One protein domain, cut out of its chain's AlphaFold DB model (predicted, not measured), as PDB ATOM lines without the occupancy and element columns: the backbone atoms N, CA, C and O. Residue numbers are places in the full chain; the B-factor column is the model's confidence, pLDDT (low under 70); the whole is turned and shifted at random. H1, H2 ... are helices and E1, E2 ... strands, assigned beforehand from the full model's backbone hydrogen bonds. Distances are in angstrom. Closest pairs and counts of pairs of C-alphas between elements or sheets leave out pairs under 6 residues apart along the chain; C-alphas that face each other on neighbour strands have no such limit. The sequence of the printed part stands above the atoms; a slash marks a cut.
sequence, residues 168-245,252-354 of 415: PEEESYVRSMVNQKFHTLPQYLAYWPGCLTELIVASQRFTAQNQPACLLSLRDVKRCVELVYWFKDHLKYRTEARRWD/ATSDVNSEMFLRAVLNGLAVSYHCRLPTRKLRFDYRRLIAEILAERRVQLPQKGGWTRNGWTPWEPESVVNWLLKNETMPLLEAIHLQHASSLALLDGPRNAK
ATOM      1  N   PRO A 168     102.453 205.726 226.568       84.56
ATOM      2  CA  PRO A 168     103.424 205.329 227.591       84.56
ATOM      3  C   PRO A 168     102.933 204.147 228.438       84.56
ATOM      4  O   PRO A 168     103.734 203.296 228.840       84.56
ATOM      5  N   GLU A 169     101.624 204.051 228.695       82.75
ATOM      6  CA  GLU A 169     101.050 202.894 229.374       82.75
ATOM      7  C   GLU A 169     101.175 201.643 228.505       82.75
ATOM      8  O   GLU A 169     101.597 200.599 229.010       82.75
ATOM      9  N   GLU A 170     100.862 201.734 227.205       85.12
ATOM     10  CA  GLU A 170     100.963 200.603 226.272       85.12
ATOM     11  C   GLU A 170     102.386 200.061 226.229       85.12
ATOM     12  O   GLU A 170     102.590 198.860 226.421       85.12
ATOM     13  N   GLU A 171     103.374 200.941 226.087       90.12
ATOM     14  CA  GLU A 171     104.783 200.563 226.113       90.12
ATOM     15  C   GLU A 171     105.159 199.849 227.420       90.12
ATOM     16  O   GLU A 171     105.845 198.820 227.397       90.12
ATOM     17  N   SER A 172     104.680 200.339 228.568       89.38
ATOM     18  CA  SER A 172     104.910 199.682 229.856       89.38
ATOM     19  C   SER A 172     104.300 198.277 229.900       89.38
ATOM     20  O   SER A 172     104.949 197.343 230.381       89.38
ATOM     21  N   TYR A 173     103.090 198.087 229.367       88.38
ATOM     22  CA  TYR A 173     102.465 196.765 229.285       88.38
ATOM     23  C   TYR A 173     103.230 195.822 228.357       88.38
ATOM     24  O   TYR A 173     103.489 194.679 228.747       88.38
ATOM     25  N   VAL A 174     103.632 196.284 227.168       92.94
ATOM     26  CA  VAL A 174     104.448 195.489 226.237       92.94
ATOM     27  C   VAL A 174     105.744 195.060 226.922       92.94
ATOM     28  O   VAL A 174     106.069 193.870 226.932       92.94
ATOM     29  N   ARG A 175     106.431 195.997 227.586       94.62
ATOM     30  CA  ARG A 175     107.662 195.730 228.338       94.62
ATOM     31  C   ARG A 175     107.455 194.653 229.398       94.62
ATOM     32  O   ARG A 175     108.256 193.725 229.493       94.62
ATOM     33  N   SER A 176     106.382 194.741 230.186       92.31
ATOM     34  CA  SER A 176     106.057 193.726 231.193       92.31
ATOM     35  C   SER A 176     105.794 192.353 230.571       92.31
ATOM     36  O   SER A 176     106.316 191.361 231.081       92.31
ATOM     37  N   MET A 177     105.043 192.271 229.466       92.50
ATOM     38  CA  MET A 177     104.762 190.998 228.782       92.50
ATOM     39  C   MET A 177     106.033 190.349 228.234       92.50
ATOM     40  O   MET A 177     106.251 189.149 228.418       92.50
ATOM     41  N   VAL A 178     106.885 191.145 227.586       95.12
ATOM     42  CA  VAL A 178     108.159 190.689 227.029       95.12
ATOM     43  C   VAL A 178     109.090 190.224 228.149       95.12
ATOM     44  O   VAL A 178     109.556 189.085 228.120       95.12
ATOM     45  N   ASN A 179     109.302 191.043 229.181       93.81
ATOM     46  CA  ASN A 179     110.182 190.693 230.299       93.81
ATOM     47  C   ASN A 179     109.694 189.450 231.044       93.81
ATOM     48  O   ASN A 179     110.495 188.574 231.354       93.81
ATOM     49  N   GLN A 180     108.387 189.320 231.278       92.56
ATOM     50  CA  GLN A 180     107.834 188.128 231.914       92.56
ATOM     51  C   GLN A 180     108.090 186.870 231.074       92.56
ATOM     52  O   GLN A 180     108.455 185.830 231.624       92.56
ATOM     53  N   LYS A 181     107.925 186.933 229.749       92.38
ATOM     54  CA  LYS A 181     108.113 185.761 228.880       92.38
ATOM     55  C   LYS A 181     109.586 185.392 228.692       92.38
ATOM     56  O   LYS A 181     109.907 184.211 228.587       92.38
ATOM     57  N   PHE A 182     110.467 186.386 228.671       91.75
ATOM     58  CA  PHE A 182     111.878 186.236 228.314       91.75
ATOM     59  C   PHE A 182     112.851 186.442 229.493       91.75
ATOM     60  O   PHE A 182     114.049 186.597 229.275       91.75
ATOM     61  N   HIS A 183     112.369 186.374 230.741       88.00
ATOM     62  CA  HIS A 183     113.194 186.518 231.953       88.00
ATOM     63  C   HIS A 183     114.316 185.472 232.090       88.00
ATOM     64  O   HIS A 183     115.302 185.719 232.775       88.00
ATOM     65  N   THR A 184     114.179 184.306 231.449       88.50
ATOM     66  CA  THR A 184     115.163 183.207 231.478       88.50
ATOM     67  C   THR A 184     116.130 183.213 230.297       88.50
ATOM     68  O   THR A 184     116.834 182.224 230.074       88.50
ATOM     69  N   LEU A 185     116.164 184.282 229.492       87.75
ATOM     70  CA  LEU A 185     117.094 184.346 228.370       87.75
ATOM     71  C   LEU A 185     118.558 184.329 228.856       87.75
ATOM     72  O   LEU A 185     118.892 184.987 229.841       87.75
ATOM     73  N   PRO A 186     119.453 183.607 228.156       87.12
ATOM     74  CA  PRO A 186     120.886 183.650 228.426       87.12
ATOM     75  C   PRO A 186     121.459 185.070 228.367       87.12
ATOM     76  O   PRO A 186     120.972 185.911 227.615       87.12
ATOM     77  N   GLN A 187     122.567 185.309 229.076       86.75
ATOM     78  CA  GLN A 187     123.190 186.635 229.192       86.75
ATOM     79  C   GLN A 187     123.529 187.282 227.837       86.75
ATOM     80  O   GLN A 187     123.346 188.484 227.670       86.75
ATOM     81  N   TYR A 188     123.949 186.495 226.841       84.00
ATOM     82  CA  TYR A 188     124.241 187.004 225.495       84.00
ATOM     83  C   TYR A 188     122.991 187.485 224.731       84.00
ATOM     84  O   TYR A 188     123.124 188.185 223.733       84.00
ATOM     85  N   LEU A 189     121.781 187.155 225.205       87.75
ATOM     86  CA  LEU A 189     120.501 187.640 224.679       87.75
ATOM     87  C   LEU A 189     119.812 188.652 225.610       87.75
ATOM     88  O   LEU A 189     118.676 189.038 225.347       87.75
ATOM     89  N   ALA A 190     120.464 189.112 226.681       87.31
ATOM     90  CA  ALA A 190     119.834 189.968 227.690       87.31
ATOM     91  C   ALA A 190     119.377 191.343 227.161       87.31
ATOM     92  O   ALA A 190     118.527 191.981 227.776       87.31
ATOM     93  N   TYR A 191     119.899 191.798 226.015       89.06
ATOM     94  CA  TYR A 191     119.471 193.045 225.367       89.06
ATOM     95  C   TYR A 191     118.166 192.897 224.563       89.06
ATOM     96  O   TYR A 191     117.498 193.891 224.268       89.06
ATOM     97  N   TRP A 192     117.781 191.667 224.207       92.31
ATOM     98  CA  TRP A 192     116.630 191.414 223.341       92.31
ATOM     99  C   TRP A 192     115.279 191.810 223.929       92.31
ATOM    100  O   TRP A 192     114.480 192.323 223.160       92.31
ATOM    101  N   PRO A 193     114.979 191.631 225.228       93.75
ATOM    102  CA  PRO A 193     113.703 192.078 225.785       93.75
ATOM    103  C   PRO A 193     113.438 193.577 225.565       93.75
ATOM    104  O   PRO A 193     112.330 193.963 225.192       93.75
ATOM    105  N   GLY A 194     114.467 194.418 225.715       93.19
ATOM    106  CA  GLY A 194     114.372 195.853 225.427       93.19
ATOM    107  C   GLY A 194     114.135 196.126 223.941       93.19
ATOM    108  O   GLY A 194     113.183 196.815 223.588       93.19
ATOM    109  N   CYS A 195     114.945 195.511 223.074       94.50
ATOM    110  CA  CYS A 195     114.819 195.644 221.620       94.50
ATOM    111  C   CYS A 195     113.452 195.151 221.102       94.50
ATOM    112  O   CYS A 195     112.781 195.835 220.339       94.50
ATOM    113  N   LEU A 196     112.986 193.990 221.569       95.31
ATOM    114  CA  LEU A 196     111.703 193.402 221.188       95.31
ATOM    115  C   LEU A 196     110.520 194.268 221.634       95.31
ATOM    116  O   LEU A 196     109.543 194.370 220.900       95.31
ATOM    117  N   THR A 197     110.608 194.894 222.811       96.06
ATOM    118  CA  THR A 197     109.577 195.830 223.284       96.06
ATOM    119  C   THR A 197     109.413 196.986 222.302       96.06
ATOM    120  O   THR A 197     108.303 197.258 221.859       96.06
ATOM    121  N   GLU A 198     110.516 197.623 221.916       95.50
ATOM    122  CA  GLU A 198     110.503 198.745 220.977       95.50
ATOM    123  C   GLU A 198     110.031 198.339 219.583       95.50
ATOM    124  O   GLU A 198     109.198 199.026 219.000       95.50
ATOM    125  N   LEU A 199     110.498 197.192 219.080       96.50
ATOM    126  CA  LEU A 199     110.035 196.649 217.806       96.50
ATOM    127  C   LEU A 199     108.517 196.440 217.821       96.50
ATOM    128  O   LEU A 199     107.842 196.893 216.908       96.50
ATOM    129  N   ILE A 200     107.966 195.810 218.863       96.12
ATOM    130  CA  ILE A 200     106.520 195.566 218.969       96.12
ATOM    131  C   ILE A 200     105.732 196.878 219.059       96.12
ATOM    132  O   ILE A 200     104.706 197.003 218.394       96.12
ATOM    133  N   VAL A 201     106.193 197.850 219.852       94.50
ATOM    134  CA  VAL A 201     105.523 199.156 219.991       94.50
ATOM    135  C   VAL A 201     105.548 199.926 218.669       94.50
ATOM    136  O   VAL A 201     104.523 200.456 218.241       94.50
ATOM    137  N   ALA A 202     106.685 199.933 217.972       94.81
ATOM    138  CA  ALA A 202     106.795 200.538 216.650       94.81
ATOM    139  C   ALA A 202     105.884 199.838 215.630       94.81
ATOM    140  O   ALA A 202     105.205 200.509 214.854       94.81
ATOM    141  N   SER A 203     105.803 198.505 215.671       94.44
ATOM    142  CA  SER A 203     104.906 197.726 214.816       94.44
ATOM    143  C   SER A 203     103.431 198.019 215.077       94.44
ATOM    144  O   SER A 203     102.665 198.169 214.121       94.44
ATOM    145  N   GLN A 204     103.046 198.128 216.350       90.69
ATOM    146  CA  GLN A 204     101.708 198.526 216.778       90.69
ATOM    147  C   GLN A 204     101.342 199.894 216.205       90.69
ATOM    148  O   GLN A 204     100.364 200.023 215.467       90.69
ATOM    149  N   ARG A 205     102.188 200.900 216.464       90.31
ATOM    150  CA  ARG A 205     101.971 202.277 216.009       90.31
ATOM    151  C   ARG A 205     101.909 202.367 214.483       90.31
ATOM    152  O   ARG A 205     100.991 202.980 213.945       90.31
ATOM    153  N   PHE A 206     102.841 201.724 213.777       91.88
ATOM    154  CA  PHE A 206     102.872 201.732 212.314       91.88
ATOM    155  C   PHE A 206     101.606 201.110 211.720       91.88
ATOM    156  O   PHE A 206     101.018 201.657 210.786       91.88
ATOM    157  N   THR A 207     101.161 199.974 212.259       88.50
ATOM    158  CA  THR A 207      99.970 199.286 211.748       88.50
ATOM    159  C   THR A 207      98.706 200.086 212.066       88.50
ATOM    160  O   THR A 207      97.876 200.261 211.181       88.50
ATOM    161  N   ALA A 208      98.589 200.659 213.268       83.06
ATOM    162  CA  ALA A 208      97.458 201.510 213.644       83.06
ATOM    163  C   ALA A 208      97.323 202.754 212.743       83.06
ATOM    164  O   ALA A 208      96.213 203.124 212.365       83.06
ATOM    165  N   GLN A 209      98.442 203.374 212.352       85.62
ATOM    166  CA  GLN A 209      98.453 204.545 211.461       85.62
ATOM    167  C   GLN A 209      98.069 204.209 210.013       85.62
ATOM    168  O   GLN A 209      97.447 205.025 209.339       85.62
ATOM    169  N   ASN A 210      98.441 203.021 209.529       82.88
ATOM    170  CA  ASN A 210      98.273 202.636 208.123       82.88
ATOM    171  C   ASN A 210      97.078 201.699 207.871       82.88
ATOM    172  O   ASN A 210      96.699 201.488 206.721       82.88
ATOM    173  N   GLN A 211      96.478 201.138 208.924       76.19
ATOM    174  CA  GLN A 211      95.260 200.325 208.889       76.19
ATOM    175  C   GLN A 211      94.343 200.665 210.075       76.19
ATOM    176  O   GLN A 211      94.162 199.846 210.976       76.19
ATOM    177  N   PRO A 212      93.699 201.843 210.076       64.56
ATOM    178  CA  PRO A 212      92.832 202.265 211.180       64.56
ATOM    179  C   PRO A 212      91.594 201.368 211.365       64.56
ATOM    180  O   PRO A 212      90.996 201.352 212.438       64.56
ATOM    181  N   ALA A 213      91.210 200.598 210.338       56.44
ATOM    182  CA  ALA A 213      90.157 199.586 210.436       56.44
ATOM    183  C   ALA A 213      90.586 198.339 211.238       56.44
ATOM    184  O   ALA A 213      89.733 197.600 211.731       56.44
ATOM    185  N   CYS A 214      91.892 198.091 211.380       62.16
ATOM    186  CA  CYS A 214      92.423 197.013 212.202       62.16
ATOM    187  C   CYS A 214      92.532 197.489 213.652       62.16
ATOM    188  O   CYS A 214      93.479 198.171 214.030       62.16
ATOM    189  N   LEU A 215      91.570 197.083 214.479       66.31
ATOM    190  CA  LEU A 215      91.664 197.214 215.928       66.31
ATOM    191  C   LEU A 215      92.826 196.367 216.441       66.31
ATOM    192  O   LEU A 215      92.734 195.138 216.487       66.31
ATOM    193  N   LEU A 216      93.916 197.018 216.817       76.38
ATOM    194  CA  LEU A 216      95.024 196.348 217.471       76.38
ATOM    195  C   LEU A 216      94.916 196.531 218.977       76.38
ATOM    196  O   LEU A 216      94.558 197.598 219.469       76.38
ATOM    197  N   SER A 217      95.240 195.479 219.715       82.19
ATOM    198  CA  SER A 217      95.153 195.485 221.172       82.19
ATOM    199  C   SER A 217      96.349 194.787 221.808       82.19
ATOM    200  O   SER A 217      97.100 194.058 221.158       82.19
ATOM    201  N   LEU A 218      96.453 194.876 223.136       84.31
ATOM    202  CA  LEU A 218      97.422 194.087 223.903       84.31
ATOM    203  C   LEU A 218      97.269 192.561 223.707       84.31
ATOM    204  O   LEU A 218      98.172 191.799 224.059       84.31
ATOM    205  N   ARG A 219      96.151 192.079 223.135       83.38
ATOM    206  CA  ARG A 219      95.994 190.666 222.742       83.38
ATOM    207  C   ARG A 219      96.910 190.311 221.566       83.38
ATOM    208  O   ARG A 219      97.490 189.226 221.573       83.38
ATOM    209  N   ASP A 220      97.069 191.211 220.596       86.12
ATOM    210  CA  ASP A 220      97.963 191.035 219.446       86.12
ATOM    211  C   ASP A 220      99.428 191.068 219.887       86.12
ATOM    212  O   ASP A 220     100.209 190.201 219.496       86.12
ATOM    213  N   VAL A 221      99.771 191.982 220.802       91.19
ATOM    214  CA  VAL A 221     101.083 192.020 221.465       91.19
ATOM    215  C   VAL A 221     101.383 190.691 222.154       91.19
ATOM    216  O   VAL A 221     102.431 190.089 221.909       91.19
ATOM    217  N   LYS A 222     100.454 190.187 222.978       87.88
ATOM    218  CA  LYS A 222     100.621 188.903 223.668       87.88
ATOM    219  C   LYS A 222     100.842 187.755 222.677       87.88
ATOM    220  O   LYS A 222     101.760 186.960 222.871       87.88
ATOM    221  N   ARG A 223     100.039 187.691 221.609       88.31
ATOM    222  CA  ARG A 223     100.188 186.684 220.549       88.31
ATOM    223  C   ARG A 223     101.555 186.785 219.874       88.31
ATOM    224  O   ARG A 223     102.209 185.766 219.690       88.31
ATOM    225  N   CYS A 224     102.014 187.994 219.554       93.12
ATOM    226  CA  CYS A 224     103.335 188.218 218.972       93.12
ATOM    227  C   CYS A 224     104.444 187.689 219.891       93.12
ATOM    228  O   CYS A 224     105.315 186.945 219.446       93.12
ATOM    229  N   VAL A 225     104.389 188.013 221.185       93.62
ATOM    230  CA  VAL A 225     105.348 187.528 222.192       93.62
ATOM    231  C   VAL A 225     105.353 185.995 222.280       93.62
ATOM    232  O   VAL A 225     106.419 185.380 222.358       93.62
ATOM    233  N   GLU A 226     104.180 185.361 222.229       91.62
ATOM    234  CA  GLU A 226     104.049 183.900 222.211       91.62
ATOM    235  C   GLU A 226     104.626 183.278 220.934       91.62
ATOM    236  O   GLU A 226     105.352 182.287 221.026       91.62
ATOM    237  N   LEU A 227     104.379 183.883 219.770       91.25
ATOM    238  CA  LEU A 227     104.929 183.435 218.491       91.25
ATOM    239  C   LEU A 227     106.452 183.538 218.463       91.25
ATOM    240  O   LEU A 227     107.109 182.575 218.082       91.25
ATOM    241  N   VAL A 228     107.035 184.653 218.915       92.31
ATOM    242  CA  VAL A 228     108.499 184.797 218.997       92.31
ATOM    243  C   VAL A 228     109.095 183.710 219.892       92.31
ATOM    244  O   VAL A 228     110.091 183.081 219.535       92.31
ATOM    245  N   TYR A 229     108.470 183.448 221.043       90.25
ATOM    246  CA  TYR A 229     108.915 182.388 221.943       90.25
ATOM    247  C   TYR A 229     108.841 181.007 221.274       90.25
ATOM    248  O   TYR A 229     109.788 180.226 221.363       90.25
ATOM    249  N   TRP A 230     107.747 180.725 220.562       88.75
ATOM    250  CA  TRP A 230     107.571 179.480 219.817       88.75
ATOM    251  C   TRP A 230     108.609 179.326 218.698       88.75
ATOM    252  O   TRP A 230     109.261 178.287 218.611       88.75
ATOM    253  N   PHE A 231     108.836 180.367 217.888       86.94
ATOM    254  CA  PHE A 231     109.836 180.342 216.818       86.94
ATOM    255  C   PHE A 231     111.249 180.139 217.366       86.94
ATOM    256  O   PHE A 231     112.027 179.401 216.767       86.94
ATOM    257  N   LYS A 232     111.579 180.732 218.520       86.81
ATOM    258  CA  LYS A 232     112.871 180.527 219.191       86.81
ATOM    259  C   LYS A 232     113.106 179.041 219.488       86.81
ATOM    260  O   LYS A 232     114.170 178.514 219.164       86.81
ATOM    261  N   ASP A 233     112.120 178.365 220.076       83.81
ATOM    262  CA  ASP A 233     112.226 176.940 220.412       83.81
ATOM    263  C   ASP A 233     112.199 176.058 219.148       83.81
ATOM    264  O   ASP A 233     112.991 175.121 219.015       83.81
ATOM    265  N   HIS A 234     111.354 176.395 218.173       81.75
ATOM    266  CA  HIS A 234     111.223 175.651 216.922       81.75
ATOM    267  C   HIS A 234     112.489 175.715 216.051       81.75
ATOM    268  O   HIS A 234     112.960 174.692 215.549       81.75
ATOM    269  N   LEU A 235     113.079 176.904 215.884       79.25
ATOM    270  CA  LEU A 235     114.313 177.085 215.115       79.25
ATOM    271  C   LEU A 235     115.495 176.379 215.787       79.25
ATOM    272  O   LEU A 235     116.327 175.785 215.091       79.25
ATOM    273  N   LYS A 236     115.542 176.382 217.127       76.75
ATOM    274  CA  LYS A 236     116.517 175.608 217.908       76.75
ATOM    275  C   LYS A 236     116.414 174.118 217.594       76.75
ATOM    276  O   LYS A 236     117.400 173.528 217.155       76.75
ATOM    277  N   TYR A 237     115.210 173.558 217.693       72.19
ATOM    278  CA  TYR A 237     114.959 172.153 217.385       72.19
ATOM    279  C   TYR A 237     115.333 171.783 215.942       72.19
ATOM    280  O   TYR A 237     116.042 170.804 215.723       72.19
ATOM    281  N   ARG A 238     114.930 172.577 214.936       69.75
ATOM    282  CA  ARG A 238     115.284 172.300 213.526       69.75
ATOM    283  C   ARG A 238     116.789 172.311 213.285       69.75
ATOM    284  O   ARG A 238     117.287 171.530 212.475       69.75
ATOM    285  N   THR A 239     117.507 173.206 213.953       68.44
ATOM    286  CA  THR A 239     118.962 173.319 213.806       68.44
ATOM    287  C   THR A 239     119.669 172.134 214.462       68.44
ATOM    288  O   THR A 239     120.609 171.594 213.886       68.44
ATOM    289  N   GLU A 240     119.189 171.680 215.620       66.31
ATOM    290  CA  GLU A 240     119.681 170.475 216.297       66.31
ATOM    291  C   GLU A 240     119.371 169.197 215.498       66.31
ATOM    292  O   GLU A 240     120.257 168.367 215.315       66.31
ATOM    293  N   ALA A 241     118.171 169.077 214.922       59.47
ATOM    294  CA  ALA A 241     117.797 167.954 214.060       59.47
ATOM    295  C   ALA A 241     118.658 167.887 212.784       59.47
ATOM    296  O   ALA A 241     119.189 166.835 212.442       59.47
ATOM    297  N   ARG A 242     118.906 169.028 212.122       59.41
ATOM    298  CA  ARG A 242     119.811 169.096 210.957       59.41
ATOM    299  C   ARG A 242     121.258 168.726 211.291       59.41
ATOM    300  O   ARG A 242     121.973 168.260 210.412       59.41
ATOM    301  N   ARG A 243     121.701 168.933 212.537       57.34
ATOM    302  CA  ARG A 243     123.031 168.495 212.997       57.34
ATOM    303  C   ARG A 243     123.123 166.976 213.152       57.34
ATOM    304  O   ARG A 243     124.217 166.442 212.994       57.34
ATOM    305  N   TRP A 244     122.008 166.302 213.439       51.75
ATOM    306  CA  TRP A 244     121.941 164.845 213.583       51.75
ATOM    307  C   TRP A 244     121.993 164.112 212.230       51.75
ATOM    308  O   TRP A 244     122.634 163.070 212.131       51.75
ATOM    309  N   ASP A 245     121.401 164.687 211.175       47.34
ATOM    310  CA  ASP A 245     121.241 164.018 209.870       47.34
ATOM    311  C   ASP A 245     122.446 164.127 208.911       47.34
ATOM    312  O   ASP A 245     122.485 163.441 207.889       47.34
ATOM    313  N   ALA A 252     127.350 175.602 218.455       55.19
ATOM    314  CA  ALA A 252     126.512 176.795 218.349       55.19
ATOM    315  C   ALA A 252     127.249 177.953 219.030       55.19
ATOM    316  O   ALA A 252     127.269 178.031 220.256       55.19
ATOM    317  N   THR A 253     127.899 178.806 218.242       61.78
ATOM    318  CA  THR A 253     128.504 180.032 218.752       61.78
ATOM    319  C   THR A 253     127.390 180.963 219.230       61.78
ATOM    320  O   THR A 253     126.231 180.847 218.810       61.78
ATOM    321  N   SER A 254     127.727 181.894 220.122       61.34
ATOM    322  CA  SER A 254     126.822 182.972 220.543       61.34
ATOM    323  C   SER A 254     126.189 183.697 219.352       61.34
ATOM    324  O   SER A 254     125.018 184.069 219.417       61.34
ATOM    325  N   ASP A 255     126.929 183.825 218.251       67.50
ATOM    326  CA  ASP A 255     126.501 184.530 217.041       67.50
ATOM    327  C   ASP A 255     125.403 183.767 216.296       67.50
ATOM    328  O   ASP A 255     124.386 184.353 215.935       67.50
ATOM    329  N   VAL A 256     125.537 182.440 216.160       69.94
ATOM    330  CA  VAL A 256     124.500 181.597 215.535       69.94
ATOM    331  C   VAL A 256     123.215 181.627 216.359       69.94
ATOM    332  O   VAL A 256     122.130 181.788 215.808       69.94
ATOM    333  N   ASN A 257     123.318 181.533 217.688       75.94
ATOM    334  CA  ASN A 257     122.141 181.594 218.559       75.94
ATOM    335  C   ASN A 257     121.473 182.981 218.542       75.94
ATOM    336  O   ASN A 257     120.250 183.074 218.633       75.94
ATOM    337  N   SER A 258     122.258 184.054 218.398       80.56
ATOM    338  CA  SER A 258     121.741 185.422 218.275       80.56
ATOM    339  C   SER A 258     121.031 185.641 216.940       80.56
ATOM    340  O   SER A 258     119.941 186.210 216.918       80.56
ATOM    341  N   GLU A 259     121.582 185.120 215.839       82.56
ATOM    342  CA  GLU A 259     120.926 185.150 214.528       82.56
ATOM    343  C   GLU A 259     119.614 184.347 214.537       82.56
ATOM    344  O   GLU A 259     118.603 184.795 213.999       82.56
ATOM    345  N   MET A 260     119.589 183.185 215.197       83.19
ATOM    346  CA  MET A 260     118.369 182.385 215.363       83.19
ATOM    347  C   MET A 260     117.294 183.112 216.173       83.19
ATOM    348  O   MET A 260     116.106 182.999 215.868       83.19
ATOM    349  N   PHE A 261     117.691 183.876 217.190       88.50
ATOM    350  CA  PHE A 261     116.747 184.688 217.948       88.50
ATOM    351  C   PHE A 261     116.216 185.865 217.117       88.50
ATOM    352  O   PHE A 261     115.008 186.086 217.093       88.50
ATOM    353  N   LEU A 262     117.079 186.563 216.369       90.00
ATOM    354  CA  LEU A 262     116.673 187.597 215.407       90.00
ATOM    355  C   LEU A 262     115.630 187.051 214.423       90.00
ATOM    356  O   LEU A 262     114.582 187.655 214.213       90.00
ATOM    357  N   ARG A 263     115.897 185.875 213.859       87.62
ATOM    358  CA  ARG A 263     114.979 185.144 212.984       87.62
ATOM    359  C   ARG A 263     113.633 184.878 213.659       87.62
ATOM    360  O   ARG A 263     112.591 185.170 213.076       87.62
ATOM    361  N   ALA A 264     113.629 184.400 214.902       90.00
ATOM    362  CA  ALA A 264     112.397 184.188 215.661       90.00
ATOM    363  C   ALA A 264     111.593 185.483 215.870       90.00
ATOM    364  O   ALA A 264     110.372 185.482 215.709       90.00
ATOM    365  N   VAL A 265     112.280 186.587 216.176       93.25
ATOM    366  CA  VAL A 265     111.674 187.918 216.320       93.25
ATOM    367  C   VAL A 265     111.035 188.372 215.011       93.25
ATOM    368  O   VAL A 265     109.852 188.712 214.997       93.25
ATOM    369  N   LEU A 266     111.779 188.322 213.904       91.56
ATOM    370  CA  LEU A 266     111.282 188.740 212.592       91.56
ATOM    371  C   LEU A 266     110.069 187.918 212.151       91.56
ATOM    372  O   LEU A 266     109.091 188.494 211.684       91.56
ATOM    373  N   ASN A 267     110.088 186.597 212.354       87.94
ATOM    374  CA  ASN A 267     108.950 185.736 212.037       87.94
ATOM    375  C   ASN A 267     107.717 186.074 212.896       87.94
ATOM    376  O   ASN A 267     106.616 186.204 212.365       87.94
ATOM    377  N   GLY A 268     107.888 186.278 214.209       90.00
ATOM    378  CA  GLY A 268     106.784 186.665 215.090       90.00
ATOM    379  C   GLY A 268     106.153 188.005 214.697       90.00
ATOM    380  O   GLY A 268     104.926 188.113 214.627       90.00
ATOM    381  N   LEU A 269     106.981 188.999 214.364       92.31
ATOM    382  CA  LEU A 269     106.531 190.304 213.870       92.31
ATOM    383  C   LEU A 269     105.872 190.205 212.491       92.31
ATOM    384  O   LEU A 269     104.908 190.923 212.219       92.31
ATOM    385  N   ALA A 270     106.367 189.320 211.626       88.69
ATOM    386  CA  ALA A 270     105.826 189.158 210.288       88.69
ATOM    387  C   ALA A 270     104.395 188.618 210.319       88.69
ATOM    388  O   ALA A 270     103.488 189.234 209.761       88.69
ATOM    389  N   VAL A 271     104.181 187.524 211.056       86.06
ATOM    390  CA  VAL A 271     102.850 186.925 211.230       86.06
ATOM    391  C   VAL A 271     101.898 187.879 211.957       86.06
ATOM    392  O   VAL A 271     100.714 187.942 211.633       86.06
ATOM    393  N   SER A 272     102.401 188.640 212.933       89.12
ATOM    394  CA  SER A 272     101.544 189.489 213.766       89.12
ATOM    395  C   SER A 272     101.152 190.806 213.095       89.12
ATOM    396  O   SER A 272     100.012 191.230 213.277       89.12
ATOM    397  N   TYR A 273     102.051 191.422 212.319       89.88
ATOM    398  CA  TYR A 273     101.876 192.783 211.789       89.88
ATOM    399  C   TYR A 273     102.131 192.883 210.280       89.88
ATOM    400  O   TYR A 273     101.279 193.382 209.552       89.88
ATOM    401  N   HIS A 274     103.268 192.380 209.778       88.44
ATOM    402  CA  HIS A 274     103.667 192.566 208.370       88.44
ATOM    403  C   HIS A 274     102.642 192.010 207.376       88.44
ATOM    404  O   HIS A 274     102.291 192.694 206.417       88.44
ATOM    405  N   CYS A 275     102.129 190.802 207.629       84.00
ATOM    406  CA  CYS A 275     101.152 190.142 206.762       84.00
ATOM    407  C   CYS A 275      99.782 190.838 206.746       84.00
ATOM    408  O   CYS A 275      98.991 190.579 205.844       84.00
ATOM    409  N   ARG A 276      99.487 191.717 207.715       82.19
ATOM    410  CA  ARG A 276      98.229 192.480 207.744       82.19
ATOM    411  C   ARG A 276      98.242 193.645 206.760       82.19
ATOM    412  O   ARG A 276      97.191 194.024 206.254       82.19
ATOM    413  N   LEU A 277      99.425 194.185 206.461       84.06
ATOM    414  CA  LEU A 277      99.583 195.363 205.614       84.06
ATOM    415  C   LEU A 277      99.189 195.039 204.160       84.06
ATOM    416  O   LEU A 277      99.776 194.132 203.556       84.06
ATOM    417  N   PRO A 278      98.249 195.791 203.559       79.06
ATOM    418  CA  PRO A 278      97.576 195.374 202.334       79.06
ATOM    419  C   PRO A 278      98.458 195.618 201.110       79.06
ATOM    420  O   PRO A 278      98.593 194.761 200.234       79.06
ATOM    421  N   THR A 279      99.138 196.765 201.072       82.88
ATOM    422  CA  THR A 279      99.949 197.155 199.923       82.88
ATOM    423  C   THR A 279     101.396 196.719 200.080       82.88
ATOM    424  O   THR A 279     101.979 196.686 201.167       82.88
ATOM    425  N   ARG A 280     102.020 196.434 198.939       80.75
ATOM    426  CA  ARG A 280     103.446 196.119 198.873       80.75
ATOM    427  C   ARG A 280     104.325 197.256 199.390       80.75
ATOM    428  O   ARG A 280     105.336 196.981 200.032       80.75
ATOM    429  N   LYS A 281     103.929 198.503 199.121       87.81
ATOM    430  CA  LYS A 281     104.628 199.699 199.593       87.81
ATOM    431  C   LYS A 281     104.646 199.751 201.122       87.81
ATOM    432  O   LYS A 281     105.719 199.822 201.698       87.81
ATOM    433  N   LEU A 282     103.500 199.554 201.778       87.62
ATOM    434  CA  LEU A 282     103.430 199.517 203.244       87.62
ATOM    435  C   LEU A 282     104.268 198.383 203.842       87.62
ATOM    436  O   LEU A 282     104.958 198.576 204.837       87.62
ATOM    437  N   ARG A 283     104.263 197.202 203.210       87.44
ATOM    438  CA  ARG A 283     105.122 196.077 203.615       87.44
ATOM    439  C   ARG A 283     106.616 196.376 203.469       87.44
ATOM    440  O   ARG A 283     107.408 195.792 204.205       87.44
ATOM    441  N   PHE A 284     107.003 197.215 202.510       87.31
ATOM    442  CA  PHE A 284     108.374 197.701 202.327       87.31
ATOM    443  C   PHE A 284     108.732 198.728 203.401       87.31
ATOM    444  O   PHE A 284     109.656 198.493 204.174       87.31
ATOM    445  N   ASP A 285     107.909 199.761 203.559       90.88
ATOM    446  CA  ASP A 285     108.095 200.806 204.570       90.88
ATOM    447  C   ASP A 285     108.183 200.217 205.994       90.88
ATOM    448  O   ASP A 285     109.036 200.612 206.787       90.88
ATOM    449  N   TYR A 286     107.385 199.188 206.299       92.12
ATOM    450  CA  TYR A 286     107.472 198.455 207.563       92.12
ATOM    451  C   TYR A 286     108.806 197.720 207.744       92.12
ATOM    452  O   TYR A 286     109.404 197.776 208.814       92.12
ATOM    453  N   ARG A 287     109.302 197.011 206.719       91.00
ATOM    454  CA  ARG A 287     110.604 196.325 206.820       91.00
ATOM    455  C   ARG A 287     111.731 197.323 207.033       91.00
ATOM    456  O   ARG A 287     112.650 197.026 207.795       91.00
ATOM    457  N   ARG A 288     111.641 198.486 206.388       91.62
ATOM    458  CA  ARG A 288     112.596 199.574 206.560       91.62
ATOM    459  C   ARG A 288     112.588 200.090 207.999       91.62
ATOM    460  O   ARG A 288     113.650 200.126 208.608       91.62
ATOM    461  N   LEU A 289     111.411 200.363 208.566       95.00
ATOM    462  CA  LEU A 289     111.254 200.746 209.976       95.00
ATOM    463  C   LEU A 289     111.907 199.727 210.923       95.00
ATOM    464  O   LEU A 289     112.680 200.089 211.806       95.00
ATOM    465  N   ILE A 290     111.631 198.433 210.726       94.19
ATOM    466  CA  ILE A 290     112.228 197.366 211.542       94.19
ATOM    467  C   ILE A 290     113.754 197.341 211.391       94.19
ATOM    468  O   ILE A 290     114.468 197.179 212.379       94.19
ATOM    469  N   ALA A 291     114.271 197.513 210.174       90.88
ATOM    470  CA  ALA A 291     115.705 197.534 209.919       90.88
ATOM    471  C   ALA A 291     116.406 198.740 210.572       90.88
ATOM    472  O   ALA A 291     117.502 198.577 211.107       90.88
ATOM    473  N   GLU A 292     115.770 199.915 210.570       93.31
ATOM    474  CA  GLU A 292     116.260 201.128 211.237       93.31
ATOM    475  C   GLU A 292     116.373 200.911 212.757       93.31
ATOM    476  O   GLU A 292     117.452 201.099 213.322       93.31
ATOM    477  N   ILE A 293     115.332 200.371 213.405       93.56
ATOM    478  CA  ILE A 293     115.346 200.068 214.851       93.56
ATOM    479  C   ILE A 293     116.439 199.046 215.202       93.56
ATOM    480  O   ILE A 293     117.179 199.208 216.178       93.56
ATOM    481  N   LEU A 294     116.583 197.987 214.397       92.06
ATOM    482  CA  LEU A 294     117.631 196.982 214.602       92.06
ATOM    483  C   LEU A 294     119.037 197.592 214.479       92.06
ATOM    484  O   LEU A 294     119.925 197.238 215.261       92.06
ATOM    485  N   ALA A 295     119.238 198.524 213.543       90.06
ATOM    486  CA  ALA A 295     120.504 199.227 213.363       90.06
ATOM    487  C   ALA A 295     120.816 200.163 214.544       90.06
ATOM    488  O   ALA A 295     121.932 200.134 215.069       90.06
ATOM    489  N   GLU A 296     119.833 200.930 215.024       91.12
ATOM    490  CA  GLU A 296     119.976 201.807 216.195       91.12
ATOM    491  C   GLU A 296     120.339 201.032 217.464       91.12
ATOM    492  O   GLU A 296     121.169 201.469 218.268       91.12
ATOM    493  N   ARG A 297     119.768 199.834 217.628       89.25
ATOM    494  CA  ARG A 297     120.080 198.916 218.733       89.25
ATOM    495  C   ARG A 297     121.333 198.074 218.503       89.25
ATOM    496  O   ARG A 297     121.648 197.223 219.333       89.25
ATOM    497  N   ARG A 298     122.080 198.344 217.424       87.12
ATOM    498  CA  ARG A 298     123.334 197.668 217.050       87.12
ATOM    499  C   ARG A 298     123.189 196.146 216.970       87.12
ATOM    500  O   ARG A 298     124.131 195.411 217.274       87.12
ATOM    501  N   VAL A 299     122.017 195.667 216.562       85.88
ATOM    502  CA  VAL A 299     121.791 194.242 216.317       85.88
ATOM    503  C   VAL A 299     122.567 193.849 215.066       85.88
ATOM    504  O   VAL A 299     122.397 194.437 213.999       85.88
ATOM    505  N   GLN A 300     123.439 192.849 215.189       83.00
ATOM    506  CA  GLN A 300     124.214 192.364 214.053       83.00
ATOM    507  C   GLN A 300     123.308 191.581 213.099       83.00
ATOM    508  O   GLN A 300     122.801 190.511 213.437       83.00
ATOM    509  N   LEU A 301     123.109 192.124 211.898       83.38
ATOM    510  CA  LEU A 301     122.455 191.417 210.803       83.38
ATOM    511  C   LEU A 301     123.465 190.500 210.092       83.38
ATOM    512  O   LEU A 301     124.646 190.851 209.992       83.38
ATOM    513  N   PRO A 302     123.031 189.343 209.565       79.56
ATOM    514  CA  PRO A 302     123.918 188.459 208.823       79.56
ATOM    515  C   PRO A 302     124.475 189.171 207.589       79.56
ATOM    516  O   PRO A 302     123.737 189.813 206.840       79.56
ATOM    517  N   GLN A 303     125.781 189.023 207.344       77.50
ATOM    518  CA  GLN A 303     126.419 189.603 206.166       77.50
ATOM    519  C   GLN A 303     125.914 188.904 204.903       77.50
ATOM    520  O   GLN A 303     126.280 187.767 204.587       77.50
ATOM    521  N   LYS A 304     125.039 189.597 204.179       78.88
ATOM    522  CA  LYS A 304     124.516 189.186 202.881       78.88
ATOM    523  C   LYS A 304     124.814 190.264 201.857       78.88
ATOM    524  O   LYS A 304     124.925 191.438 202.191       78.88
ATOM    525  N   GLY A 305     124.988 189.839 200.618       79.38
ATOM    526  CA  GLY A 305     125.429 190.690 199.530       79.38
ATOM    527  C   GLY A 305     125.277 189.984 198.194       79.38
ATOM    528  O   GLY A 305     125.037 188.775 198.136       79.38
ATOM    529  N   GLY A 306     125.410 190.752 197.124       78.56
ATOM    530  CA  GLY A 306     125.381 190.262 195.752       78.56
ATOM    531  C   GLY A 306     126.708 190.528 195.057       78.56
ATOM    532  O   GLY A 306     127.412 191.479 195.388       78.56
ATOM    533  N   TRP A 307     127.042 189.697 194.074       74.69
ATOM    534  CA  TRP A 307     128.125 190.004 193.146       74.69
ATOM    535  C   TRP A 307     127.601 190.942 192.064       74.69
ATOM    536  O   TRP A 307     126.645 190.616 191.361       74.69
ATOM    537  N   THR A 308     128.228 192.105 191.936       75.25
ATOM    538  CA  THR A 308     127.987 193.055 190.848       75.25
ATOM    539  C   THR A 308     129.194 193.078 189.914       75.25
ATOM    540  O   THR A 308     130.247 192.516 190.225       75.25
ATOM    541  N   ARG A 309     129.084 193.783 188.780       70.69
ATOM    542  CA  ARG A 309     130.237 194.048 187.899       70.69
ATOM    543  C   ARG A 309     131.418 194.709 188.625       70.69
ATOM    544  O   ARG A 309     132.543 194.558 188.169       70.69
ATOM    545  N   ASN A 310     131.171 195.376 189.755       75.38
ATOM    546  CA  ASN A 310     132.178 196.083 190.547       75.38
ATOM    547  C   ASN A 310     132.633 195.286 191.786       75.38
ATOM    548  O   ASN A 310     133.256 195.847 192.683       75.38
ATOM    549  N   GLY A 311     132.324 193.986 191.848       81.88
ATOM    550  CA  GLY A 311     132.678 193.106 192.962       81.88
ATOM    551  C   GLY A 311     131.518 192.839 193.922       81.88
ATOM    552  O   GLY A 311     130.350 193.095 193.615       81.88
ATOM    553  N   TRP A 312     131.844 192.256 195.077       82.12
ATOM    554  CA  TRP A 312     130.862 191.917 196.103       82.12
ATOM    555  C   TRP A 312     130.367 193.179 196.815       82.12
ATOM    556  O   TRP A 312     131.158 193.923 197.393       82.12
ATOM    557  N   THR A 313     129.057 193.407 196.784       79.31
ATOM    558  CA  THR A 313     128.401 194.534 197.453       79.31
ATOM    559  C   THR A 313     127.485 194.017 198.564       79.31
ATOM    560  O   THR A 313     126.592 193.210 198.261       79.31
ATOM    561  N   PRO A 314     127.654 194.471 199.820       81.44
ATOM    562  CA  PRO A 314     126.726 194.154 200.898       81.44
ATOM    563  C   PRO A 314     125.319 194.661 200.574       81.44
ATOM    564  O   PRO A 314     125.151 195.710 199.956       81.44
ATOM    565  N   TRP A 315     124.307 193.917 201.000       83.19
ATOM    566  CA  TRP A 315     122.922 194.359 200.917       83.19
ATOM    567  C   TRP A 315     122.607 195.382 202.001       83.19
ATOM    568  O   TRP A 315     123.138 195.318 203.111       83.19
ATOM    569  N   GLU A 316     121.684 196.289 201.689       82.06
ATOM    570  CA  GLU A 316     121.117 197.197 202.680       82.06
ATOM    571  C   GLU A 316     120.378 196.416 203.786       82.06
ATOM    572  O   GLU A 316     119.809 195.353 203.506       82.06
ATOM    573  N   PRO A 317     120.328 196.932 205.030       78.12
ATOM    574  CA  PRO A 317     119.673 196.266 206.159       78.12
ATOM    575  C   PRO A 317     118.246 195.781 205.870       78.12
ATOM    576  O   PRO A 317     117.900 194.648 206.207       78.12
ATOM    577  N   GLU A 318     117.434 196.585 205.177       81.88
ATOM    578  CA  GLU A 318     116.077 196.187 204.785       81.88
ATOM    579  C   GLU A 318     116.082 194.970 203.850       81.88
ATOM    580  O   GLU A 318     115.294 194.039 204.017       81.88
ATOM    581  N   SER A 319     117.005 194.939 202.889       79.88
ATOM    582  CA  SER A 319     117.153 193.816 201.961       79.88
ATOM    583  C   SER A 319     117.560 192.533 202.692       79.88
ATOM    584  O   SER A 319     117.104 191.447 202.329       79.88
ATOM    585  N   VAL A 320     118.349 192.642 203.768       78.19
ATOM    586  CA  VAL A 320     118.686 191.506 204.642       78.19
ATOM    587  C   VAL A 320     117.469 191.035 205.441       78.19
ATOM    588  O   VAL A 320     117.203 189.833 205.478       78.19
ATOM    589  N   VAL A 321     116.688 191.951 206.028       80.19
ATOM    590  CA  VAL A 321     115.425 191.621 206.720       80.19
ATOM    591  C   VAL A 321     114.452 190.934 205.760       80.19
ATOM    592  O   VAL A 321     113.881 189.894 206.080       80.19
ATOM    593  N   ASN A 322     114.308 191.466 204.548       82.00
ATOM    594  CA  ASN A 322     113.465 190.891 203.510       82.00
ATOM    595  C   ASN A 322     113.922 189.482 203.105       82.00
ATOM    596  O   ASN A 322     113.104 188.575 202.950       82.00
ATOM    597  N   TRP A 323     115.233 189.281 202.967       80.94
ATOM    598  CA  TRP A 323     115.808 187.969 202.691       80.94
ATOM    599  C   TRP A 323     115.540 186.976 203.828       80.94
ATOM    600  O   TRP A 323     115.168 185.837 203.547       80.94
ATOM    601  N   LEU A 324     115.681 187.393 205.090       77.94
ATOM    602  CA  LEU A 324     115.388 186.546 206.252       77.94
ATOM    603  C   LEU A 324     113.921 186.107 206.262       77.94
ATOM    604  O   LEU A 324     113.642 184.918 206.393       77.94
ATOM    605  N   LEU A 325     112.994 187.038 206.024       77.75
ATOM    606  CA  LEU A 325     111.568 186.723 205.934       77.75
ATOM    607  C   LEU A 325     111.262 185.757 204.777       77.75
ATOM    608  O   LEU A 325     110.546 184.774 204.946       77.75
ATOM    609  N   LYS A 326     111.849 185.976 203.597       71.19
ATOM    610  CA  LYS A 326     111.587 185.131 202.422       71.19
ATOM    611  C   LYS A 326     112.126 183.704 202.584       71.19
ATOM    612  O   LYS A 326     111.460 182.755 202.189       71.19
ATOM    613  N   ASN A 327     113.317 183.538 203.162       66.69
ATOM    614  CA  ASN A 327     113.972 182.227 203.254       66.69
ATOM    615  C   ASN A 327     113.557 181.402 204.472       66.69
ATOM    616  O   ASN A 327     113.862 180.211 204.526       66.69
ATOM    617  N   GLU A 328     112.881 182.008 205.444       65.19
ATOM    618  CA  GLU A 328     112.444 181.301 206.644       65.19
ATOM    619  C   GLU A 328     110.940 181.255 206.802       65.19
ATOM    620  O   GLU A 328     110.400 180.176 207.033       65.19
ATOM    621  N   THR A 329     110.264 182.393 206.651       60.12
ATOM    622  CA  THR A 329     108.835 182.510 206.942       60.12
ATOM    623  C   THR A 329     108.006 181.754 205.909       60.12
ATOM    624  O   THR A 329     107.109 181.015 206.295       60.12
ATOM    625  N   MET A 330     108.347 181.844 204.617       56.16
ATOM    626  CA  MET A 330     107.600 181.158 203.550       56.16
ATOM    627  C   MET A 330     107.693 179.628 203.644       56.16
ATOM    628  O   MET A 330     106.645 178.998 203.747       56.16
ATOM    629  N   PRO A 331     108.882 179.002 203.765       60.12
ATOM    630  CA  PRO A 331     108.955 177.552 203.950       60.12
ATOM    631  C   PRO A 331     108.313 177.069 205.258       60.12
ATOM    632  O   PRO A 331     107.886 175.921 205.344       60.12
ATOM    633  N   LEU A 332     108.282 177.906 206.303       57.75
ATOM    634  CA  LEU A 332     107.592 177.601 207.561       57.75
ATOM    635  C   LEU A 332     106.073 177.638 207.397       57.75
ATOM    636  O   LEU A 332     105.408 176.695 207.815       57.75
ATOM    637  N   LEU A 333     105.533 178.687 206.776       54.88
ATOM    638  CA  LEU A 333     104.102 178.815 206.498       54.88
ATOM    639  C   LEU A 333     103.625 177.719 205.538       54.88
ATOM    640  O   LEU A 333     102.610 177.080 205.807       54.88
ATOM    641  N   GLU A 334     104.402 177.419 204.496       55.16
ATOM    642  CA  GLU A 334     104.151 176.313 203.568       55.16
ATOM    643  C   GLU A 334     104.206 174.953 204.271       55.16
ATOM    644  O   GLU A 334     103.334 174.116 204.055       55.16
ATOM    645  N   ALA A 335     105.184 174.718 205.154       55.56
ATOM    646  CA  ALA A 335     105.270 173.471 205.917       55.56
ATOM    647  C   ALA A 335     104.098 173.302 206.897       55.56
ATOM    648  O   ALA A 335     103.592 172.191 207.051       55.56
ATOM    649  N   ILE A 336     103.650 174.389 207.533       53.03
ATOM    650  CA  ILE A 336     102.459 174.393 208.389       53.03
ATOM    651  C   ILE A 336     101.222 174.080 207.534       53.03
ATOM    652  O   ILE A 336     100.483 173.149 207.850       53.03
ATOM    653  N   HIS A 337     101.032 174.768 206.403       48.91
ATOM    654  CA  HIS A 337      99.928 174.497 205.474       48.91
ATOM    655  C   HIS A 337      99.937 173.054 204.952       48.91
ATOM    656  O   HIS A 337      98.893 172.409 204.923       48.91
ATOM    657  N   LEU A 338     101.103 172.497 204.615       41.97
ATOM    658  CA  LEU A 338     101.252 171.108 204.177       41.97
ATOM    659  C   LEU A 338     100.926 170.100 205.287       41.97
ATOM    660  O   LEU A 338     100.318 169.068 205.005       41.97
ATOM    661  N   GLN A 339     101.283 170.377 206.544       45.34
ATOM    662  CA  GLN A 339     100.906 169.525 207.677       45.34
ATOM    663  C   GLN A 339      99.388 169.519 207.901       45.34
ATOM    664  O   GLN A 339      98.806 168.447 208.071       45.34
ATOM    665  N   HIS A 340      98.735 170.679 207.807       41.34
ATOM    666  CA  HIS A 340      97.276 170.779 207.906       41.34
ATOM    667  C   HIS A 340      96.559 170.146 206.704       41.34
ATOM    668  O   HIS A 340      95.603 169.394 206.892       41.34
ATOM    669  N   ALA A 341      97.058 170.347 205.481       36.12
ATOM    670  CA  ALA A 341      96.538 169.708 204.272       36.12
ATOM    671  C   ALA A 341      96.686 168.176 204.314       36.12
ATOM    672  O   ALA A 341      95.808 167.458 203.846       36.12
ATOM    673  N   SER A 342      97.754 167.660 204.932       33.88
ATOM    674  CA  SER A 342      97.951 166.220 205.148       33.88
ATOM    675  C   SER A 342      96.961 165.646 206.168       33.88
ATOM    676  O   SER A 342      96.490 164.523 206.002       33.88
ATOM    677  N   SER A 343      96.612 166.412 207.208       32.94
ATOM    678  CA  SER A 343      95.565 166.039 208.168       32.94
ATOM    679  C   SER A 343      94.150 166.127 207.580       32.94
ATOM    680  O   SER A 343      93.312 165.300 207.928       32.94
ATOM    681  N   LEU A 344      93.893 167.058 206.655       30.50
ATOM    682  CA  LEU A 344      92.635 167.154 205.898       30.50
ATOM    683  C   LEU A 344      92.509 166.058 204.822       30.50
ATOM    684  O   LEU A 344      91.442 165.474 204.658       30.50
ATOM    685  N   ALA A 345      93.602 165.685 204.150       34.72
ATOM    686  CA  ALA A 345      93.626 164.601 203.159       34.72
ATOM    687  C   ALA A 345      93.438 163.192 203.764       34.72
ATOM    688  O   ALA A 345      93.192 162.231 203.039       34.72
ATOM    689  N   LEU A 346      93.559 163.052 205.087       35.78
ATOM    690  CA  LEU A 346      93.190 161.834 205.816       35.78
ATOM    691  C   LEU A 346      91.674 161.724 206.058       35.78
ATOM    692  O   LEU A 346      91.195 160.624 206.331       35.78
ATOM    693  N   LEU A 347      90.932 162.833 205.947       33.47
ATOM    694  CA  LEU A 347      89.471 162.879 206.081       33.47
ATOM    695  C   LEU A 347      88.768 162.710 204.726       33.47
ATOM    696  O   LEU A 347      87.775 161.991 204.651       33.47
ATOM    697  N   ASP A 348      89.327 163.270 203.649       33.28
ATOM    698  CA  ASP A 348      88.806 163.118 202.287       33.28
ATOM    699  C   ASP A 348      89.660 162.137 201.474       33.28
ATOM    700  O   ASP A 348      90.786 162.429 201.078       33.28
ATOM    701  N   GLY A 349      89.112 160.943 201.235       32.69
ATOM    702  CA  GLY A 349      89.818 159.763 200.730       32.69
ATOM    703  C   GLY A 349      90.709 159.908 199.468       32.69
ATOM    704  O   GLY A 349      90.679 160.888 198.719       32.69
ATOM    705  N   PRO A 350      91.478 158.847 199.148       30.75
ATOM    706  CA  PRO A 350      92.730 158.887 198.372       30.75
ATOM    707  C   PRO A 350      92.639 159.329 196.898       30.75
ATOM    708  O   PRO A 350      93.673 159.478 196.243       30.75
ATOM    709  N   ARG A 351      91.438 159.540 196.342       33.72
ATOM    710  CA  ARG A 351      91.259 160.018 194.958       33.72
ATOM    711  C   ARG A 351      91.379 161.540 194.827       33.72
ATOM    712  O   ARG A 351      91.914 161.988 193.817       33.72
ATOM    713  N   ASN A 352      90.980 162.314 195.840       34.69
ATOM    714  CA  ASN A 352      91.037 163.780 195.780       34.69
ATOM    715  C   ASN A 352      92.439 164.319 196.098       34.69
ATOM    716  O   ASN A 352      92.908 165.227 195.420       34.69
ATOM    717  N   ALA A 353      93.178 163.674 197.009       32.88
ATOM    718  CA  ALA A 353      94.553 164.057 197.349       32.88
ATOM    719  C   ALA A 353      95.514 164.036 196.139       32.88
ATOM    720  O   ALA A 353      96.459 164.822 196.065       32.88
ATOM    721  N   LYS A 354      95.263 163.155 195.160       32.06
ATOM    722  CA  LYS A 354      96.092 163.004 193.953       32.06
ATOM    723  C   LYS A 354      95.888 164.144 192.950       32.06
ATOM    724  O   LYS A 354      96.853 164.547 192.307       32.06
TER     725      LYS A 354
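What this domain is: This is residues 168 to 245 and 252 to 354 of the 415 residues of the protein "Rnf213a protein" of Symbiodinium sp. KB8 (UniProt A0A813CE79). Read from residue 168 and you will find a loose up-and-down bundle of four helices, H1 to H4, with H5 packed on H2. The long helix H6 starts at H5, which it meets with its residues 317 to 322, then crosses H4 and runs out beyond it as an arm, where its residues 334 to 340 stick out; the small strand hairpin E1 and E2 lies far from the mean of the C-alphas. The 181 printed residues include six named helices and two named strands, in the order H1 H2 H3 H4 H5 E1 E2 H6; the two-strand sheet is antiparallel and the class is mostly helix. The whole is compact, with a radius of gyration of the C-alphas of 18.1 A and spans of 55 by 47 by 37 A.

How they stand to each other: Begin with the bundle: H1, residues 168 to 182, and H2, residues 192 to 210, form a helical hairpin, closest at the C-alphas of Arg 175 and Thr 197, 5.4 A. H3, residues 218 to 245, touches H1 with residues 218 to 229 alone, closest at C-alphas 178 and 225, 6.4 A, at a shallow tilt of 28 degrees, the same way. H4, residues 254 to 272, touches H3 at a steep tilt of 44 degrees, opposite ways, closest at C-alphas 228 and 268, 4.7 A. H5, residues 280 to 296, touches H2 at a shallow tilt of 29 degrees, opposite ways, closest at C-alphas 199 and 290, 6.7 A. In the hairpin of E1, residues 305 to 308, and E2, residues 311 to 314, N 306 and O 313 are within hydrogen-bond range at 3.0 A. H6, residues 317 to 344, touches H5 with residues 317 to 322 alone, closest at C-alphas 288 and 318, 5.2 A. H6 touches H4 with residues 321 to 329 alone, closest at C-alphas 267 and 329, 6.0 A. H3 and H6 are apart. Every O i to N i+4 pair is within hydrogen-bond range in H1, H2, H3, H4 and H5; in H6 22 of 24 are.

Where its parts are: Find C-alpha 168 at (103.424, 205.329, 227.591); from there H1 runs 20.9 A. H2 measures 26.4 A, H3 40.8 A, H4 27.0 A, H5 24.6 A, E1 9.4 A and E2 10.0 A. H6 runs 39.7 A, from C-alpha 317 at (119.673, 196.266, 206.159) to C-alpha 344 at (92.635, 167.154, 205.898).

The domain as a whole: The two C-alphas farthest apart, those of Pro 168 and Arg 351, are 57.1 A apart. Residues 246 to 251 are not printed, and C-alphas 245 and 252 are 16.2 A apart across this cut. Of the links printed whole, none is long. Mean pLDDT of the printed part is 77.7; look for values under 70 at residues 212 to 215, 238 to 245, 252 to 256 and 327 to 354.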